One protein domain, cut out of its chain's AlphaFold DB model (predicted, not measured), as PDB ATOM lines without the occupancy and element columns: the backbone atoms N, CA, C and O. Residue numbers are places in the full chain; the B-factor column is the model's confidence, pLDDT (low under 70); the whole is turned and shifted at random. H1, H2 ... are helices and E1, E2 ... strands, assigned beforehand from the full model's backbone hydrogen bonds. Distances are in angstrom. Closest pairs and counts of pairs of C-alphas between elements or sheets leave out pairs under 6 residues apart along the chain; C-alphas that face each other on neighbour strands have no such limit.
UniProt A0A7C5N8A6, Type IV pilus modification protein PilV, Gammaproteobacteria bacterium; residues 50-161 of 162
ATOM      1  N   SER A  50      -0.441 -13.529   0.883       98.12
ATOM      2  CA  SER A  50      -0.866 -13.190   2.244       98.12
ATOM      3  C   SER A  50      -2.388 -13.162   2.384       98.12
ATOM      4  O   SER A  50      -2.929 -13.731   3.332       98.12
ATOM      5  N   LEU A  51      -3.100 -12.555   1.428       98.25
ATOM      6  CA  LEU A  51      -4.563 -12.542   1.421       98.25
ATOM      7  C   LEU A  51      -5.127 -13.965   1.349       98.25
ATOM      8  O   LEU A  51      -5.953 -14.318   2.181       98.25
ATOM      9  N   LEU A  52      -4.625 -14.807   0.444       98.44
ATOM     10  CA  LEU A  52      -5.068 -16.197   0.293       98.44
ATOM     11  C   LEU A  52      -4.788 -17.056   1.531       98.44
ATOM     12  O   LEU A  52      -5.588 -17.931   1.859       98.44
ATOM     13  N   ALA A  53      -3.679 -16.815   2.233       97.94
ATOM     14  CA  ALA A  53      -3.400 -17.481   3.501       97.94
ATOM     15  C   ALA A  53      -4.391 -17.050   4.599       97.94
ATOM     16  O   ALA A  53      -4.889 -17.892   5.343       97.94
ATOM     17  N   ASN A  54      -4.712 -15.755   4.680       97.44
ATOM     18  CA  ASN A  54      -5.708 -15.247   5.627       97.44
ATOM     19  C   ASN A  54      -7.132 -15.718   5.279       97.44
ATOM     20  O   ASN A  54      -7.882 -16.078   6.177       97.44
ATOM     21  N   GLU A  55      -7.491 -15.808   3.996       97.25
ATOM     22  CA  GLU A  55      -8.776 -16.374   3.569       97.25
ATOM     23  C   GLU A  55      -8.933 -17.830   4.028       97.25
ATOM     24  O   GLU A  55      -9.994 -18.206   4.526       97.25
ATOM     25  N   MET A  56      -7.884 -18.652   3.899       96.62
ATOM     26  CA  MET A  56      -7.905 -20.029   4.403       96.62
ATOM     27  C   MET A  56      -8.008 -20.067   5.935       96.62
ATOM     28  O   MET A  56      -8.799 -20.832   6.483       96.62
ATOM     29  N   LEU A  57      -7.273 -19.199   6.637       95.31
ATOM     30  CA  LEU A  57      -7.384 -19.052   8.090       95.31
ATOM     31  C   LEU A  57      -8.824 -18.733   8.527       95.31
ATOM     32  O   LEU A  57      -9.341 -19.339   9.468       95.31
ATOM     33  N   ASP A  58      -9.480 -17.798   7.849       95.50
ATOM     34  CA  ASP A  58     -10.843 -17.397   8.186       95.50
ATOM     35  C   ASP A  58     -11.855 -18.523   7.916       95.50
ATOM     36  O   ASP A  58     -12.770 -18.729   8.717       95.50
ATOM     37  N   ARG A  59     -11.652 -19.322   6.861       95.38
ATOM     38  CA  ARG A  59     -12.450 -20.534   6.585       95.38
ATOM     39  C   ARG A  59     -12.293 -21.595   7.670       95.38
ATOM     40  O   ARG A  59     -13.295 -22.085   8.192       95.38
ATOM     41  N   ILE A  60     -11.055 -21.874   8.084       93.75
ATOM     42  CA  ILE A  60     -10.752 -22.784   9.202       93.75
ATOM     43  C   ILE A  60     -11.490 -22.336  10.471       93.75
ATOM     44  O   ILE A  60     -12.124 -23.142  11.155       93.75
ATOM     45  N   ARG A  61     -11.456 -21.033  10.782       92.38
ATOM     46  CA  ARG A  61     -12.141 -20.464  11.955       92.38
ATOM     47  C   ARG A  61     -13.660 -20.558  11.864       92.38
ATOM     48  O   ARG A  61     -14.310 -20.796  12.886       92.38
ATOM     49  N   ALA A  62     -14.222 -20.364  10.672       95.00
ATOM     50  CA  ALA A  62     -15.656 -20.477  10.434       95.00
ATOM     51  C   ALA A  62     -16.155 -21.922  10.613       95.00
ATOM     52  O   ALA A  62     -17.242 -22.138  11.148       95.00
ATOM     53  N   ASN A  63     -15.343 -22.916  10.245       94.81
ATOM     54  CA  ASN A  63     -15.663 -24.337  10.371       94.81
ATOM     55  C   ASN A  63     -15.003 -24.983  11.603       94.81
ATOM     56  O   ASN A  63     -14.217 -25.931  11.506       94.81
ATOM     57  N   ARG A  64     -15.368 -24.494  12.797       92.38
ATOM     58  CA  ARG A  64     -14.836 -24.987  14.082       92.38
ATOM     59  C   ARG A  64     -14.948 -26.508  14.238       92.38
ATOM     60  O   ARG A  64     -14.006 -27.140  14.696       92.38
ATOM     61  N   GLN A  65     -16.080 -27.091  13.844       94.12
ATOM     62  CA  GLN A  65     -16.307 -28.536  13.957       94.12
ATOM     63  C   GLN A  65     -15.374 -29.342  13.045       94.12
ATOM     64  O   GLN A  65     -14.932 -30.420  13.427       94.12
ATOM     65  N   GLY A  66     -15.067 -28.837  11.845       94.00
ATOM     66  CA  GLY A  66     -14.119 -29.476  10.931       94.00
ATOM     67  C   GLY A  66     -12.697 -29.408  11.477       94.00
ATOM     68  O   GLY A  66     -11.988 -30.409  11.467       94.00
ATOM     69  N   LEU A  67     -12.318 -28.258  12.037       91.81
ATOM     70  CA  LEU A  67     -11.046 -28.073  12.734       91.81
ATOM     71  C   LEU A  67     -10.903 -29.005  13.952       91.81
ATOM     72  O   LEU A  67      -9.855 -29.611  14.146       91.81
ATOM     73  N   GLU A  68     -11.944 -29.144  14.775       91.25
ATOM     74  CA  GLU A  68     -11.949 -30.072  15.917       91.25
ATOM     75  C   GLU A  68     -11.843 -31.538  15.484       91.25
ATOM     76  O   GLU A  68     -11.228 -32.340  16.184       91.25
ATOM     77  N   ALA A  69     -12.387 -31.870  14.313       91.75
ATOM     78  CA  ALA A  69     -12.273 -33.186  13.695       91.75
ATOM     79  C   ALA A  69     -10.943 -33.413  12.945       91.75
ATOM     80  O   ALA A  69     -10.770 -34.478  12.355       91.75
ATOM     81  N   GLY A  70     -10.030 -32.435  12.933       91.94
ATOM     82  CA  GLY A  70      -8.739 -32.514  12.238       91.94
ATOM     83  C   GLY A  70      -8.831 -32.440  10.710       91.94
ATOM     84  O   GLY A  70      -7.893 -32.795  10.004       91.94
ATOM     85  N   ALA A  71      -9.959 -31.979  10.161       93.75
ATOM     86  CA  ALA A  71     -10.202 -31.962   8.716       93.75
ATOM     87  C   ALA A  71      -9.324 -30.958   7.939       93.75
ATOM     88  O   ALA A  71      -9.330 -30.982   6.711       93.75
ATOM     89  N   TYR A  72      -8.593 -30.084   8.641       93.75
ATOM     90  CA  TYR A  72      -7.668 -29.103   8.064       93.75
ATOM     91  C   TYR A  72      -6.190 -29.393   8.387       93.75
ATOM     92  O   TYR A  72      -5.335 -28.601   8.000       93.75
ATOM     93  N   ASP A  73      -5.881 -30.489   9.092       92.19
ATOM     94  CA  ASP A  73      -4.551 -30.697   9.692       92.19
ATOM     95  C   ASP A  73      -3.445 -31.018   8.667       92.19
ATOM     96  O   ASP A  73      -2.256 -30.861   8.957       92.19
ATOM     97  N   ASP A  74      -3.846 -31.484   7.482       93.31
ATOM     98  CA  ASP A  74      -2.957 -31.913   6.400       93.31
ATOM     99  C   ASP A  74      -3.606 -31.650   5.031       93.31
ATOM    100  O   ASP A  74      -4.043 -32.557   4.322       93.31
ATOM    101  N   ILE A  75      -3.760 -30.370   4.687       95.00
ATOM    102  CA  ILE A  75      -4.248 -29.968   3.363       95.00
ATOM    103  C   ILE A  75      -3.056 -29.775   2.435       95.00
ATOM    104  O   ILE A  75      -2.154 -28.994   2.730       95.00
ATOM    105  N   ASP A  76      -3.127 -30.381   1.254       95.75
ATOM    106  CA  ASP A  76      -2.287 -30.059   0.104       95.75
ATOM    107  C   ASP A  76      -3.189 -29.661  -1.069       95.75
ATOM    108  O   ASP A  76      -3.970 -30.475  -1.570       95.75
ATOM    109  N   SER A  77      -3.074 -28.407  -1.522       96.00
ATOM    110  CA  SER A  77      -3.904 -27.846  -2.593       96.00
ATOM    111  C   SER A  77      -3.822 -28.638  -3.903       96.00
ATOM    112  O   SER A  77      -4.746 -28.572  -4.710       96.00
ATOM    113  N   THR A  78      -2.732 -29.377  -4.130       94.12
ATOM    114  CA  THR A  78      -2.509 -30.165  -5.353       94.12
ATOM    115  C   THR A  78      -3.293 -31.480  -5.383       94.12
ATOM    116  O   THR A  78      -3.450 -32.075  -6.448       94.12
ATOM    117  N   SER A  79      -3.827 -31.915  -4.239       92.81
ATOM    118  CA  SER A  79      -4.527 -33.196  -4.073       92.81
ATOM    119  C   SER A  79      -5.996 -33.031  -3.656       92.81
ATOM    120  O   SER A  79      -6.590 -33.902  -3.021       92.81
ATOM    121  N   THR A  80      -6.610 -31.905  -4.028       93.62
ATOM    122  CA  THR A  80      -7.991 -31.568  -3.647       93.62
ATOM    123  C   THR A  80      -9.017 -31.996  -4.697       93.62
ATOM    124  O   THR A  80      -8.717 -32.131  -5.884       93.62
ATOM    125  N   SER A  81     -10.263 -32.201  -4.267       94.19
ATOM    126  CA  SER A  81     -11.396 -32.496  -5.152       94.19
ATOM    127  C   SER A  81     -12.672 -31.854  -4.617       94.19
ATOM    128  O   SER A  81     -12.809 -31.683  -3.406       94.19
ATOM    129  N   ASP A  82     -13.589 -31.486  -5.516       95.38
ATOM    130  CA  ASP A  82     -14.887 -30.933  -5.128       95.38
ATOM    131  C   ASP A  82     -15.755 -32.029  -4.478       95.38
ATOM    132  O   ASP A  82     -16.091 -33.014  -5.143       95.38
ATOM    133  N   PRO A  83     -16.160 -31.881  -3.202       95.56
ATOM    134  CA  PRO A  83     -17.067 -32.824  -2.553       95.56
ATOM    135  C   PRO A  83     -18.515 -32.729  -3.064       95.56
ATOM    136  O   PRO A  83     -19.356 -33.525  -2.640       95.56
ATOM    137  N   GLY A  84     -18.852 -31.747  -3.910       95.56
ATOM    138  CA  GLY A  84     -20.173 -31.586  -4.526       95.56
ATOM    139  C   GLY A  84     -21.299 -31.276  -3.534       95.56
ATOM    140  O   GLY A  84     -22.477 -31.384  -3.872       95.56
ATOM    141  N   CYS A  85     -20.957 -30.905  -2.298       95.81
ATOM    142  CA  CYS A  85     -21.902 -30.847  -1.183       95.81
ATOM    143  C   CYS A  85     -22.623 -29.501  -1.032       95.81
ATOM    144  O   CYS A  85     -23.604 -29.419  -0.300       95.81
ATOM    145  N   ILE A  86     -22.180 -28.438  -1.715       94.94
ATOM    146  CA  ILE A  86     -22.703 -27.074  -1.501       94.94
ATOM    147  C   ILE A  86     -24.205 -26.967  -1.791       94.94
ATOM    148  O   ILE A  86     -24.917 -26.244  -1.100       94.94
ATOM    149  N   THR A  87     -24.709 -27.708  -2.779       93.94
ATOM    150  CA  THR A  87     -26.134 -27.671  -3.150       93.94
ATOM    151  C   THR A  87     -27.021 -28.516  -2.234       93.94
ATOM    152  O   THR A  87     -28.194 -28.194  -2.058       93.94
ATOM    153  N   SER A  88     -26.473 -29.573  -1.629       93.75
ATOM    154  CA  SER A  88     -27.186 -30.497  -0.736       93.75
ATOM    155  C   SER A  88     -26.987 -30.200   0.755       93.75
ATOM    156  O   SER A  88     -27.656 -30.805   1.589       93.75
ATOM    157  N   GLY A  89     -26.065 -29.294   1.088       94.50
ATOM    158  CA  GLY A  89     -25.533 -29.090   2.432       94.50
ATOM    159  C   GLY A  89     -24.272 -29.927   2.676       94.50
ATOM    160  O   GLY A  89     -24.227 -31.117   2.360       94.50
ATOM    161  N   CYS A  90     -23.245 -29.297   3.249       96.19
ATOM    162  CA  CYS A  90     -21.975 -29.934   3.592       96.19
ATOM    163  C   CYS A  90     -21.934 -30.313   5.075       96.19
ATOM    164  O   CYS A  90     -22.287 -29.509   5.939       96.19
ATOM    165  N   SER A  91     -21.436 -31.513   5.383       97.19
ATOM    166  CA  SER A  91     -20.895 -31.796   6.719       97.19
ATOM    167  C   SER A  91     -19.643 -30.950   6.981       97.19
ATOM    168  O   SER A  91     -19.031 -30.435   6.045       97.19
ATOM    169  N   SER A  92     -19.216 -30.832   8.239       96.12
ATOM    170  CA  SER A  92     -18.014 -30.068   8.596       96.12
ATOM    171  C   SER A  92     -16.746 -30.579   7.894       96.12
ATOM    172  O   SER A  92     -15.941 -29.779   7.428       96.12
ATOM    173  N   THR A  93     -16.582 -31.894   7.727       95.75
ATOM    174  CA  THR A  93     -15.457 -32.472   6.972       95.75
ATOM    175  C   THR A  93     -15.555 -32.181   5.474       95.75
ATOM    176  O   THR A  93     -14.560 -31.817   4.854       95.75
ATOM    177  N   GLN A  94     -16.750 -32.286   4.882       97.12
ATOM    178  CA  GLN A  94     -16.937 -31.948   3.465       97.12
ATOM    179  C   GLN A  94     -16.741 -30.450   3.210       97.12
ATOM    180  O   GLN A  94     -16.218 -30.069   2.172       97.12
ATOM    181  N   MET A  95     -17.110 -29.594   4.163       97.44
ATOM    182  CA  MET A  95     -16.867 -28.159   4.055       97.44
ATOM    183  C   MET A  95     -15.361 -27.858   3.999       97.44
ATOM    184  O   MET A  95     -14.938 -27.075   3.156       97.44
ATOM    185  N   ALA A  96     -14.540 -28.553   4.794       96.00
ATOM    186  CA  ALA A  96     -13.080 -28.436   4.725       96.00
ATOM    187  C   ALA A  96     -12.505 -28.895   3.371       96.00
ATOM    188  O   ALA A  96     -11.634 -28.232   2.810       96.00
ATOM    189  N   GLN A  97     -13.035 -29.985   2.802       96.69
ATOM    190  CA  GLN A  97     -12.654 -30.453   1.462       96.69
ATOM    191  C   GLN A  97     -13.005 -29.428   0.378       96.69
ATOM    192  O   GLN A  97     -12.189 -29.149  -0.499       96.69
ATOM    193  N   TYR A  98     -14.198 -28.834   0.462       97.38
ATOM    194  CA  TYR A  98     -14.613 -27.775  -0.451       97.38
ATOM    195  C   TYR A  98     -13.730 -26.530  -0.311       97.38
ATOM    196  O   TYR A  98     -13.307 -25.971  -1.318       97.38
ATOM    197  N   ASP A  99     -13.415 -26.113   0.917       97.31
ATOM    198  CA  ASP A  99     -12.526 -24.976   1.168       97.31
ATOM    199  C   ASP A  99     -11.144 -25.195   0.551       97.31
ATOM    200  O   ASP A  99     -10.627 -24.300  -0.116       97.31
ATOM    201  N   ALA A 100     -10.566 -26.387   0.726       97.38
ATOM    202  CA  ALA A 100      -9.296 -26.755   0.112       97.38
ATOM    203  C   ALA A 100      -9.376 -26.729  -1.425       97.38
ATOM    204  O   ALA A 100      -8.473 -26.204  -2.080       97.38
ATOM    205  N   HIS A 101     -10.469 -27.244  -1.998       97.88
ATOM    206  CA  HIS A 101     -10.697 -27.247  -3.440       97.88
ATOM    207  C   HIS A 101     -10.834 -25.829  -4.019       97.88
ATOM    208  O   HIS A 101     -10.098 -25.472  -4.939       97.88
ATOM    209  N   ASP A 102     -11.709 -24.991  -3.457       97.81
ATOM    210  CA  ASP A 102     -11.885 -23.598  -3.896       97.81
ATOM    211  C   ASP A 102     -10.584 -22.798  -3.738       97.81
ATOM    212  O   ASP A 102     -10.175 -22.058  -4.636       97.81
ATOM    213  N   TRP A 103      -9.875 -22.996  -2.624       98.12
ATOM    214  CA  TRP A 103      -8.585 -22.360  -2.384       98.12
ATOM    215  C   TRP A 103      -7.527 -22.772  -3.407       98.12
ATOM    216  O   TRP A 103      -6.812 -21.905  -3.908       98.12
ATOM    217  N   SER A 104      -7.467 -24.051  -3.793       97.94
ATOM    218  CA  SER A 104      -6.559 -24.516  -4.850       97.94
ATOM    219  C   SER A 104      -6.808 -23.807  -6.188       97.94
ATOM    220  O   SER A 104      -5.864 -23.361  -6.842       97.94
ATOM    221  N   GLY A 105      -8.079 -23.597  -6.559       97.75
ATOM    222  CA  GLY A 105      -8.450 -22.865  -7.772       97.75
ATOM    223  C   GLY A 105      -8.064 -21.384  -7.711       97.75
ATOM    224  O   GLY A 105      -7.600 -20.807  -8.701       97.75
ATOM    225  N   ARG A 106      -8.193 -20.757  -6.537       98.00
ATOM    226  CA  ARG A 106      -7.756 -19.369  -6.308       98.00
ATOM    227  C   ARG A 106      -6.238 -19.221  -6.373       98.00
ATOM    228  O   ARG A 106      -5.748 -18.308  -7.032       98.00
ATOM    229  N   LEU A 107      -5.496 -20.132  -5.746       98.12
ATOM    230  CA  LEU A 107      -4.035 -20.171  -5.813       98.12
ATOM    231  C   LEU A 107      -3.556 -20.265  -7.265       98.12
ATOM    232  O   LEU A 107      -2.769 -19.429  -7.701       98.12
ATOM    233  N   ALA A 108      -4.095 -21.217  -8.029       96.75
ATOM    234  CA  ALA A 108      -3.707 -21.439  -9.419       96.75
ATOM    235  C   ALA A 108      -4.074 -20.274 -10.358       96.75
ATOM    236  O   ALA A 108      -3.403 -20.064 -11.369       96.75
ATOM    237  N   SER A 109      -5.133 -19.517 -10.052       97.06
ATOM    238  CA  SER A 109      -5.586 -18.394 -10.888       97.06
ATOM    239  C   SER A 109      -4.907 -17.062 -10.565       97.06
ATOM    240  O   SER A 109      -4.736 -16.240 -11.464       97.06
ATOM    241  N   LEU A 110      -4.514 -16.836  -9.308       96.75
ATOM    242  CA  LEU A 110      -3.948 -15.560  -8.856       96.75
ATOM    243  C   LEU A 110      -2.420 -15.562  -8.782       96.75
ATOM    244  O   LEU A 110      -1.807 -14.496  -8.866       96.75
ATOM    245  N   LEU A 111      -1.801 -16.735  -8.625       97.56
ATOM    246  CA  LEU A 111      -0.360 -16.867  -8.454       97.56
ATOM    247  C   LEU A 111       0.263 -17.759  -9.544       97.56
ATOM    248  O   LEU A 111      -0.313 -18.778  -9.923       97.56
ATOM    249  N   PRO A 112       1.462 -17.417 -10.051       96.44
ATOM    250  CA  PRO A 112       2.167 -18.250 -11.023       96.44
ATOM    251  C   PRO A 112       2.572 -19.580 -10.390       96.44
ATOM    252  O   PRO A 112       3.331 -19.582  -9.422       96.44
ATOM    253  N   SER A 113       2.070 -20.697 -10.921       95.44
ATOM    254  CA  SER A 113       2.257 -22.019 -10.303       95.44
ATOM    255  C   SER A 113       1.858 -22.011  -8.821       95.44
ATOM    256  O   SER A 113       2.568 -22.554  -7.981       95.44
ATOM    257  N   GLY A 114       0.765 -21.309  -8.497       96.81
ATOM    258  CA  GLY A 114       0.290 -21.133  -7.132       96.81
ATOM    259  C   GLY A 114      -0.150 -22.446  -6.501       96.81
ATOM    260  O   GLY A 114      -1.020 -23.131  -7.033       96.81
ATOM    261  N   GLN A 115       0.425 -22.767  -5.347       96.94
ATOM    262  CA  GLN A 115       0.110 -23.951  -4.549       96.94
ATOM    263  C   GLN A 115       0.077 -23.565  -3.071       96.94
ATOM    264  O   GLN A 115       0.579 -22.509  -2.681       96.94
ATOM    265  N   GLY A 116      -0.464 -24.426  -2.223       96.94
ATOM    266  CA  GLY A 116      -0.440 -24.193  -0.798       96.94
ATOM    267  C   GLY A 116      -0.710 -25.435   0.027       96.94
ATOM    268  O   GLY A 116      -1.328 -26.395  -0.429       96.94
ATOM    269  N   THR A 117      -0.230 -25.391   1.260       96.88
ATOM    270  CA  THR A 117      -0.431 -26.443   2.246       96.88
ATOM    271  C   THR A 117      -0.947 -25.863   3.552       96.88
ATOM    272  O   THR A 117      -0.670 -24.712   3.898       96.88
ATOM    273  N   VAL A 118      -1.697 -26.672   4.289       95.06
ATOM    274  CA  VAL A 118      -1.993 -26.446   5.701       95.06
ATOM    275  C   VAL A 118      -1.433 -27.639   6.448       95.06
ATOM    276  O   VAL A 118      -1.770 -28.771   6.119       95.06
ATOM    277  N   SER A 119      -0.546 -27.386   7.404       92.06
ATOM    278  CA  SER A 119       0.074 -28.437   8.202       92.06
ATOM    279  C   SER A 119      -0.044 -28.162   9.697       92.06
ATOM    280  O   SER A 119       0.102 -27.026  10.170       92.06
ATOM    281  N   GLY A 120      -0.280 -29.236  10.448       84.19
ATOM    282  CA  GLY A 120      -0.535 -29.182  11.885       84.19
ATOM    283  C   GLY A 120      -1.973 -28.770  12.212       84.19
ATOM    284  O   GLY A 120      -2.749 -28.425  11.333       84.19
ATOM    285  N   GLY A 121      -2.318 -28.783  13.500       66.94
ATOM    286  CA  GLY A 121      -3.715 -28.781  13.971       66.94
ATOM    287  C   GLY A 121      -4.048 -30.143  14.598       66.94
ATOM    288  O   GLY A 121      -3.212 -31.038  14.551       66.94
ATOM    289  N   GLY A 122      -5.152 -30.386  15.308       62.16
ATOM    290  CA  GLY A 122      -6.413 -29.649  15.352       62.16
ATOM    291  C   GLY A 122      -6.645 -28.736  16.558       62.16
ATOM    292  O   GLY A 122      -5.854 -27.831  16.828       62.16
ATOM    293  N   ALA A 123      -7.791 -28.889  17.232       62.81
ATOM    294  CA  ALA A 123      -8.326 -27.884  18.157       62.81
ATOM    295  C   ALA A 123      -7.310 -27.404  19.210       62.81
ATOM    296  O   ALA A 123      -6.873 -28.168  20.071       62.81
ATOM    297  N   ASN A 124      -7.003 -26.101  19.182       69.19
ATOM    298  CA  ASN A 124      -6.066 -25.394  20.072       69.19
ATOM    299  C   ASN A 124      -4.563 -25.633  19.814       69.19
ATOM    300  O   ASN A 124      -3.727 -25.137  20.578       69.19
ATOM    301  N   SER A 125      -4.201 -26.325  18.734       81.88
ATOM    302  CA  SER A 125      -2.813 -26.451  18.278       81.88
ATOM    303  C   SER A 125      -2.430 -25.325  17.317       81.88
ATOM    304  O   SER A 125      -3.280 -24.636  16.755       81.88
ATOM    305  N   VAL A 126      -1.123 -25.100  17.156       86.06
ATOM    306  CA  VAL A 126      -0.620 -24.218  16.096       86.06
ATOM    307  C   VAL A 126      -0.767 -24.961  14.775       86.06
ATOM    308  O   VAL A 126      -0.263 -26.076  14.657       86.06
ATOM    309  N   PHE A 127      -1.408 -24.334  13.798       90.25
ATOM    310  CA  PHE A 127      -1.365 -24.775  12.408       90.25
ATOM    311  C   PHE A 127      -0.605 -23.747  11.576       90.25
ATOM    312  O   PHE A 127      -0.501 -22.570  11.942       90.25
ATOM    313  N   THR A 128      -0.037 -24.213  10.470       94.69
ATOM    314  CA  THR A 128       0.763 -23.407   9.554       94.69
ATOM    315  C   THR A 128       0.165 -23.480   8.165       94.69
ATOM    316  O   THR A 128       0.091 -24.550   7.571       94.69
ATOM    317  N   ILE A 129      -0.234 -22.327   7.643       96.38
ATOM    318  CA  ILE A 129      -0.670 -22.168   6.260       96.38
ATOM    319  C   ILE A 129       0.533 -21.686   5.460       96.38
ATOM    320  O   ILE A 129       1.143 -20.672   5.804       96.38
ATOM    321  N   THR A 130       0.867 -22.397   4.393       97.62
ATOM    322  CA  THR A 130       1.969 -22.054   3.494       97.62
ATOM    323  C   THR A 130       1.417 -21.849   2.095       97.62
ATOM    324  O   THR A 130       0.789 -22.743   1.543       97.62
ATOM    325  N   VAL A 131       1.653 -20.675   1.515       98.31
ATOM    326  CA  VAL A 131       1.322 -20.347   0.124       98.31
ATOM    327  C   VAL A 131       2.615 -20.225  -0.666       98.31
ATOM    328  O   VAL A 131       3.557 -19.578  -0.212       98.31
ATOM    329  N   MET A 132       2.662 -20.841  -1.842       97.94
ATOM    330  CA  MET A 132       3.867 -21.011  -2.649       97.94
ATOM    331  C   MET A 132       3.600 -20.625  -4.100       97.94
ATOM    332  O   MET A 132       2.542 -20.950  -4.635       97.94
ATOM    333  N   TRP A 133       4.545 -19.936  -4.740       97.81
ATOM    334  CA  TRP A 133       4.441 -19.542  -6.148       97.81
ATOM    335  C   TRP A 133       5.807 -19.280  -6.793       97.81
ATOM    336  O   TRP A 133       6.809 -19.040  -6.115       97.81
ATOM    337  N   ASP A 134       5.852 -19.290  -8.123       96.62
ATOM    338  CA  ASP A 134       7.057 -19.018  -8.911       96.62
ATOM    339  C   ASP A 134       7.178 -17.513  -9.229       96.62
ATOM    340  O   ASP A 134       6.797 -17.037 -10.305       96.62
ATOM    341  N   ASP A 135       7.690 -16.738  -8.266       94.88
ATOM    342  CA  ASP A 135       7.912 -15.286  -8.401       94.88
ATOM    343  C   ASP A 135       8.918 -14.954  -9.517       94.88
ATOM    344  O   ASP A 135       8.750 -14.001 -10.284       94.88
ATOM    345  N   ALA A 136       9.975 -15.766  -9.622       91.56
ATOM    346  CA  ALA A 136      11.101 -15.544 -10.522       91.56
ATOM    347  C   ALA A 136      10.875 -16.092 -11.942       91.56
ATOM    348  O   ALA A 136      11.663 -15.774 -12.836       91.56
ATOM    349  N   ARG A 137       9.793 -16.853 -12.163       93.06
ATOM    350  CA  ARG A 137       9.451 -17.516 -13.432       93.06
ATOM    351  C   ARG A 137      10.548 -18.471 -13.902       93.06
ATOM    352  O   ARG A 137      10.880 -18.504 -15.087       93.06
ATOM    353  N   THR A 138      11.133 -19.212 -12.968       93.44
ATOM    354  CA  THR A 138      12.214 -20.171 -13.234       93.44
ATOM    355  C   THR A 138      11.690 -21.536 -13.675       93.44
ATOM    356  O   THR A 138      12.450 -22.313 -14.250       93.44
ATOM    357  N   GLY A 139      10.406 -21.829 -13.442       93.50
ATOM    358  CA  GLY A 139       9.835 -23.164 -13.611       93.50
ATOM    359  C   GLY A 139      10.149 -24.107 -12.447       93.50
ATOM    360  O   GLY A 139       9.989 -25.317 -12.593       93.50
ATOM    361  N   ALA A 140      10.611 -23.570 -11.313       93.75
ATOM    362  CA  ALA A 140      10.815 -24.327 -10.085       93.75
ATOM    363  C   ALA A 140       9.512 -24.993  -9.612       93.75
ATOM    364  O   ALA A 140       8.417 -24.458  -9.792       93.75
ATOM    365  N   THR A 141       9.635 -26.161  -8.982       93.44
ATOM    366  CA  THR A 141       8.496 -26.919  -8.433       93.44
ATOM    367  C   THR A 141       8.717 -27.370  -6.993       93.44
ATOM    368  O   THR A 141       7.816 -27.960  -6.400       93.44
ATOM    369  N   GLY A 142       9.905 -27.144  -6.431       93.56
ATOM    370  CA  GLY A 142      10.216 -27.504  -5.055       93.56
ATOM    371  C   GLY A 142       9.373 -26.705  -4.063       93.56
ATOM    372  O   GLY A 142       9.075 -25.530  -4.264       93.56
ATOM    373  N   THR A 143       8.952 -27.358  -2.987       93.75
ATOM    374  CA  THR A 143       8.078 -26.783  -1.952       93.75
ATOM    375  C   THR A 143       8.782 -26.691  -0.600       93.75
ATOM    376  O   THR A 143       8.147 -26.440   0.419       93.75
ATOM    377  N   ALA A 144      10.108 -26.877  -0.571       92.38
ATOM    378  CA  ALA A 144      10.881 -26.895   0.668       92.38
ATOM    379  C   ALA A 144      11.147 -25.491   1.241       92.38
ATOM    380  O   ALA A 144      11.646 -25.373   2.360       92.38
ATOM    381  N   CYS A 145      10.802 -24.431   0.501       91.69
ATOM    382  CA  CYS A 145      10.941 -23.039   0.928       91.69
ATOM    383  C   CYS A 145      12.366 -22.668   1.384       91.69
ATOM    384  O   CYS A 145      12.532 -21.847   2.286       91.69
ATOM    385  N   SER A 146      13.404 -23.241   0.761       92.44
ATOM    386  CA  SER A 146      14.809 -23.000   1.137       92.44
ATOM    387  C   SER A 146      15.306 -21.581   0.837       92.44
ATOM    388  O   SER A 146      16.341 -21.160   1.355       92.44
ATOM    389  N   GLY A 147      14.581 -20.841  -0.007       90.12
ATOM    390  CA  GLY A 147      14.989 -19.540  -0.540       90.12
ATOM    391  C   GLY A 147      15.780 -19.628  -1.850       90.12
ATOM    392  O   GLY A 147      16.001 -18.594  -2.482       90.12
ATOM    393  N   ASP A 148      16.160 -20.830  -2.299       93.31
ATOM    394  CA  ASP A 148      16.734 -21.034  -3.628       93.31
ATOM    395  C   ASP A 148      15.629 -21.086  -4.692       93.31
ATOM    396  O   ASP A 148      15.045 -22.131  -4.969       93.31
ATOM    397  N   THR A 149      15.372 -19.941  -5.328       91.50
ATOM    398  CA  THR A 149      14.326 -19.787  -6.357       91.50
ATOM    399  C   THR A 149      14.565 -20.585  -7.645       91.50
ATOM    400  O   THR A 149      13.718 -20.575  -8.537       91.50
ATOM    401  N   SER A 150      15.731 -21.224  -7.802       92.06
ATOM    402  CA  SER A 150      15.996 -22.105  -8.946       92.06
ATOM    403  C   SER A 150      15.455 -23.522  -8.743       92.06
ATOM    404  O   SER A 150      15.238 -24.235  -9.722       92.06
ATOM    405  N   VAL A 151      15.206 -23.911  -7.489       93.69
ATOM    406  CA  VAL A 151      14.718 -25.243  -7.109       93.69
ATOM    407  C   VAL A 151      13.350 -25.150  -6.445       93.69
ATOM    408  O   VAL A 151      12.443 -25.896  -6.817       93.69
ATOM    409  N   ASP A 152      13.193 -24.217  -5.507       95.25
ATOM    410  CA  ASP A 152      11.987 -24.032  -4.711       95.25
ATOM    411  C   ASP A 152      11.160 -22.824  -5.153       95.25
ATOM    412  O   ASP A 152      11.666 -21.795  -5.605       95.25
ATOM    413  N   LEU A 153       9.856 -22.935  -4.933       96.44
ATOM    414  CA  LEU A 153       8.919 -21.831  -5.023       96.44
ATOM    415  C   LEU A 153       9.188 -20.790  -3.929       96.44
ATOM    416  O   LEU A 153       9.664 -21.083  -2.831       96.44
ATOM    417  N   THR A 154       8.821 -19.544  -4.223       96.81
ATOM    418  CA  THR A 154       8.763 -18.487  -3.213       96.81
ATOM    419  C   THR A 154       7.597 -18.764  -2.277       96.81
ATOM    420  O   THR A 154       6.496 -19.049  -2.739       96.81
ATOM    421  N   CYS A 155       7.830 -18.647  -0.969       96.31
ATOM    422  CA  CYS A 155       6.840 -18.993   0.044       96.31
ATOM    423  C   CYS A 155       6.395 -17.788   0.880       96.31
ATOM    424  O   CYS A 155       7.170 -16.873   1.174       96.31
ATOM    425  N   PHE A 156       5.143 -17.844   1.319       97.25
ATOM    426  CA  PHE A 156       4.576 -17.051   2.399       97.25
ATOM    427  C   PHE A 156       3.982 -18.010   3.432       97.25
ATOM    428  O   PHE A 156       3.187 -18.877   3.077       97.25
ATOM    429  N   THR A 157       4.356 -17.855   4.700       95.81
ATOM    430  CA  THR A 157       3.903 -18.722   5.792       95.81
ATOM    431  C   THR A 157       3.162 -17.922   6.854       95.81
ATOM    432  O   THR A 157       3.571 -16.826   7.241       95.81
ATOM    433  N   LEU A 158       2.063 -18.489   7.344       94.94
ATOM    434  CA  LEU A 158       1.247 -17.951   8.423       94.94
ATOM    435  C   LEU A 158       1.018 -19.053   9.458       94.94
ATOM    436  O   LEU A 158       0.247 -19.981   9.222       94.94
ATOM    437  N   SER A 159       1.680 -18.942  10.609       93.12
ATOM    438  CA  SER A 159       1.490 -19.855  11.738       93.12
ATOM    439  C   SER A 159       0.671 -19.171  12.825       93.12
ATOM    440  O   SER A 159       1.051 -18.110  13.322       93.12
ATOM    441  N   THR A 160      -0.451 -19.771  13.212       89.69
ATOM    442  CA  THR A 160      -1.337 -19.208  14.238       89.69
ATOM    443  C   THR A 160      -2.035 -20.302  15.032       89.69
ATOM    444  O   THR A 160      -2.078 -21.465  14.633       89.69
ATOM    445  N   ARG A 161      -2.586 -19.912  16.183       82.94
ATOM    446  CA  ARG A 161      -3.618 -20.687  16.872       82.94
ATOM    447  C   ARG A 161      -4.999 -20.171  16.431       82.94
ATOM    448  O   ARG A 161      -5.107 -18.961  16.188       82.94
TER     449      ARG A 161
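What this domain is: This is residues 50 to 161 of the 162 residues of the protein "Type IV pilus modification protein PilV" of Gammaproteobacteria bacterium (UniProt A0A7C5N8A6). A four-stranded antiparallel sheet has two helices, H1 and H3, side by side over one face, with long loops reaching out at opposite ends of the domain and little H2 near one end of the helices. The 112 printed residues run H1 H2 E1 H3 E2 E3 E4, with sheet order E1 E2 E3 E4; the class is mixed. The whole is compact, radius of gyration of the C-alphas 14.1 A, spanning 43 by 30 by 20 A.

Where its parts are: Start in the sheet: E1 is residues 74 to 76, E2 115 to 119, E3 127 to 133 over 20.1 A, and E4 154 to 160 over 20.2 A, ending at C-alpha 160 (-1.337, -19.208, 14.238). Find C-alpha 50 at (-0.866, -13.190, 2.244), where H1 begins, running 18.4 A to residue 62. H2 is residues 64 to 68; H3, residues 92 to 110, is 26.7 A long.

How they stand to each other: E2, E3 and E4 form a meander, each the antiparallel neighbour of the one before; look for N 117 and O 130 at 2.9 A, and N 131 and O 156 at 2.8 A. E1 pairs with E2 through N 75 and O 118, 2.9 A. H1 and H3 are on the same face, two layers with the sheet, at heights of 9.5 A and 9.1 A. They touch at a shallow tilt of 11 degrees, opposite ways, closest at C-alphas 59 and 99, 7.0 A. H2 touches H3, whose residues 92 to 96 alone take part; C-alphas 66 and 92 are closest, 4.6 A. In H1, H2 and H3 every O i to N i+4 pair is within hydrogen-bond range.

The domain as a whole: The C-alphas farthest apart, Ser 88 and Asp 148, are 45.0 A apart. The printed part has no cut. The links E1 to H3 and E3 to E4 are long. Residues 121 to 124 have pLDDT under 70.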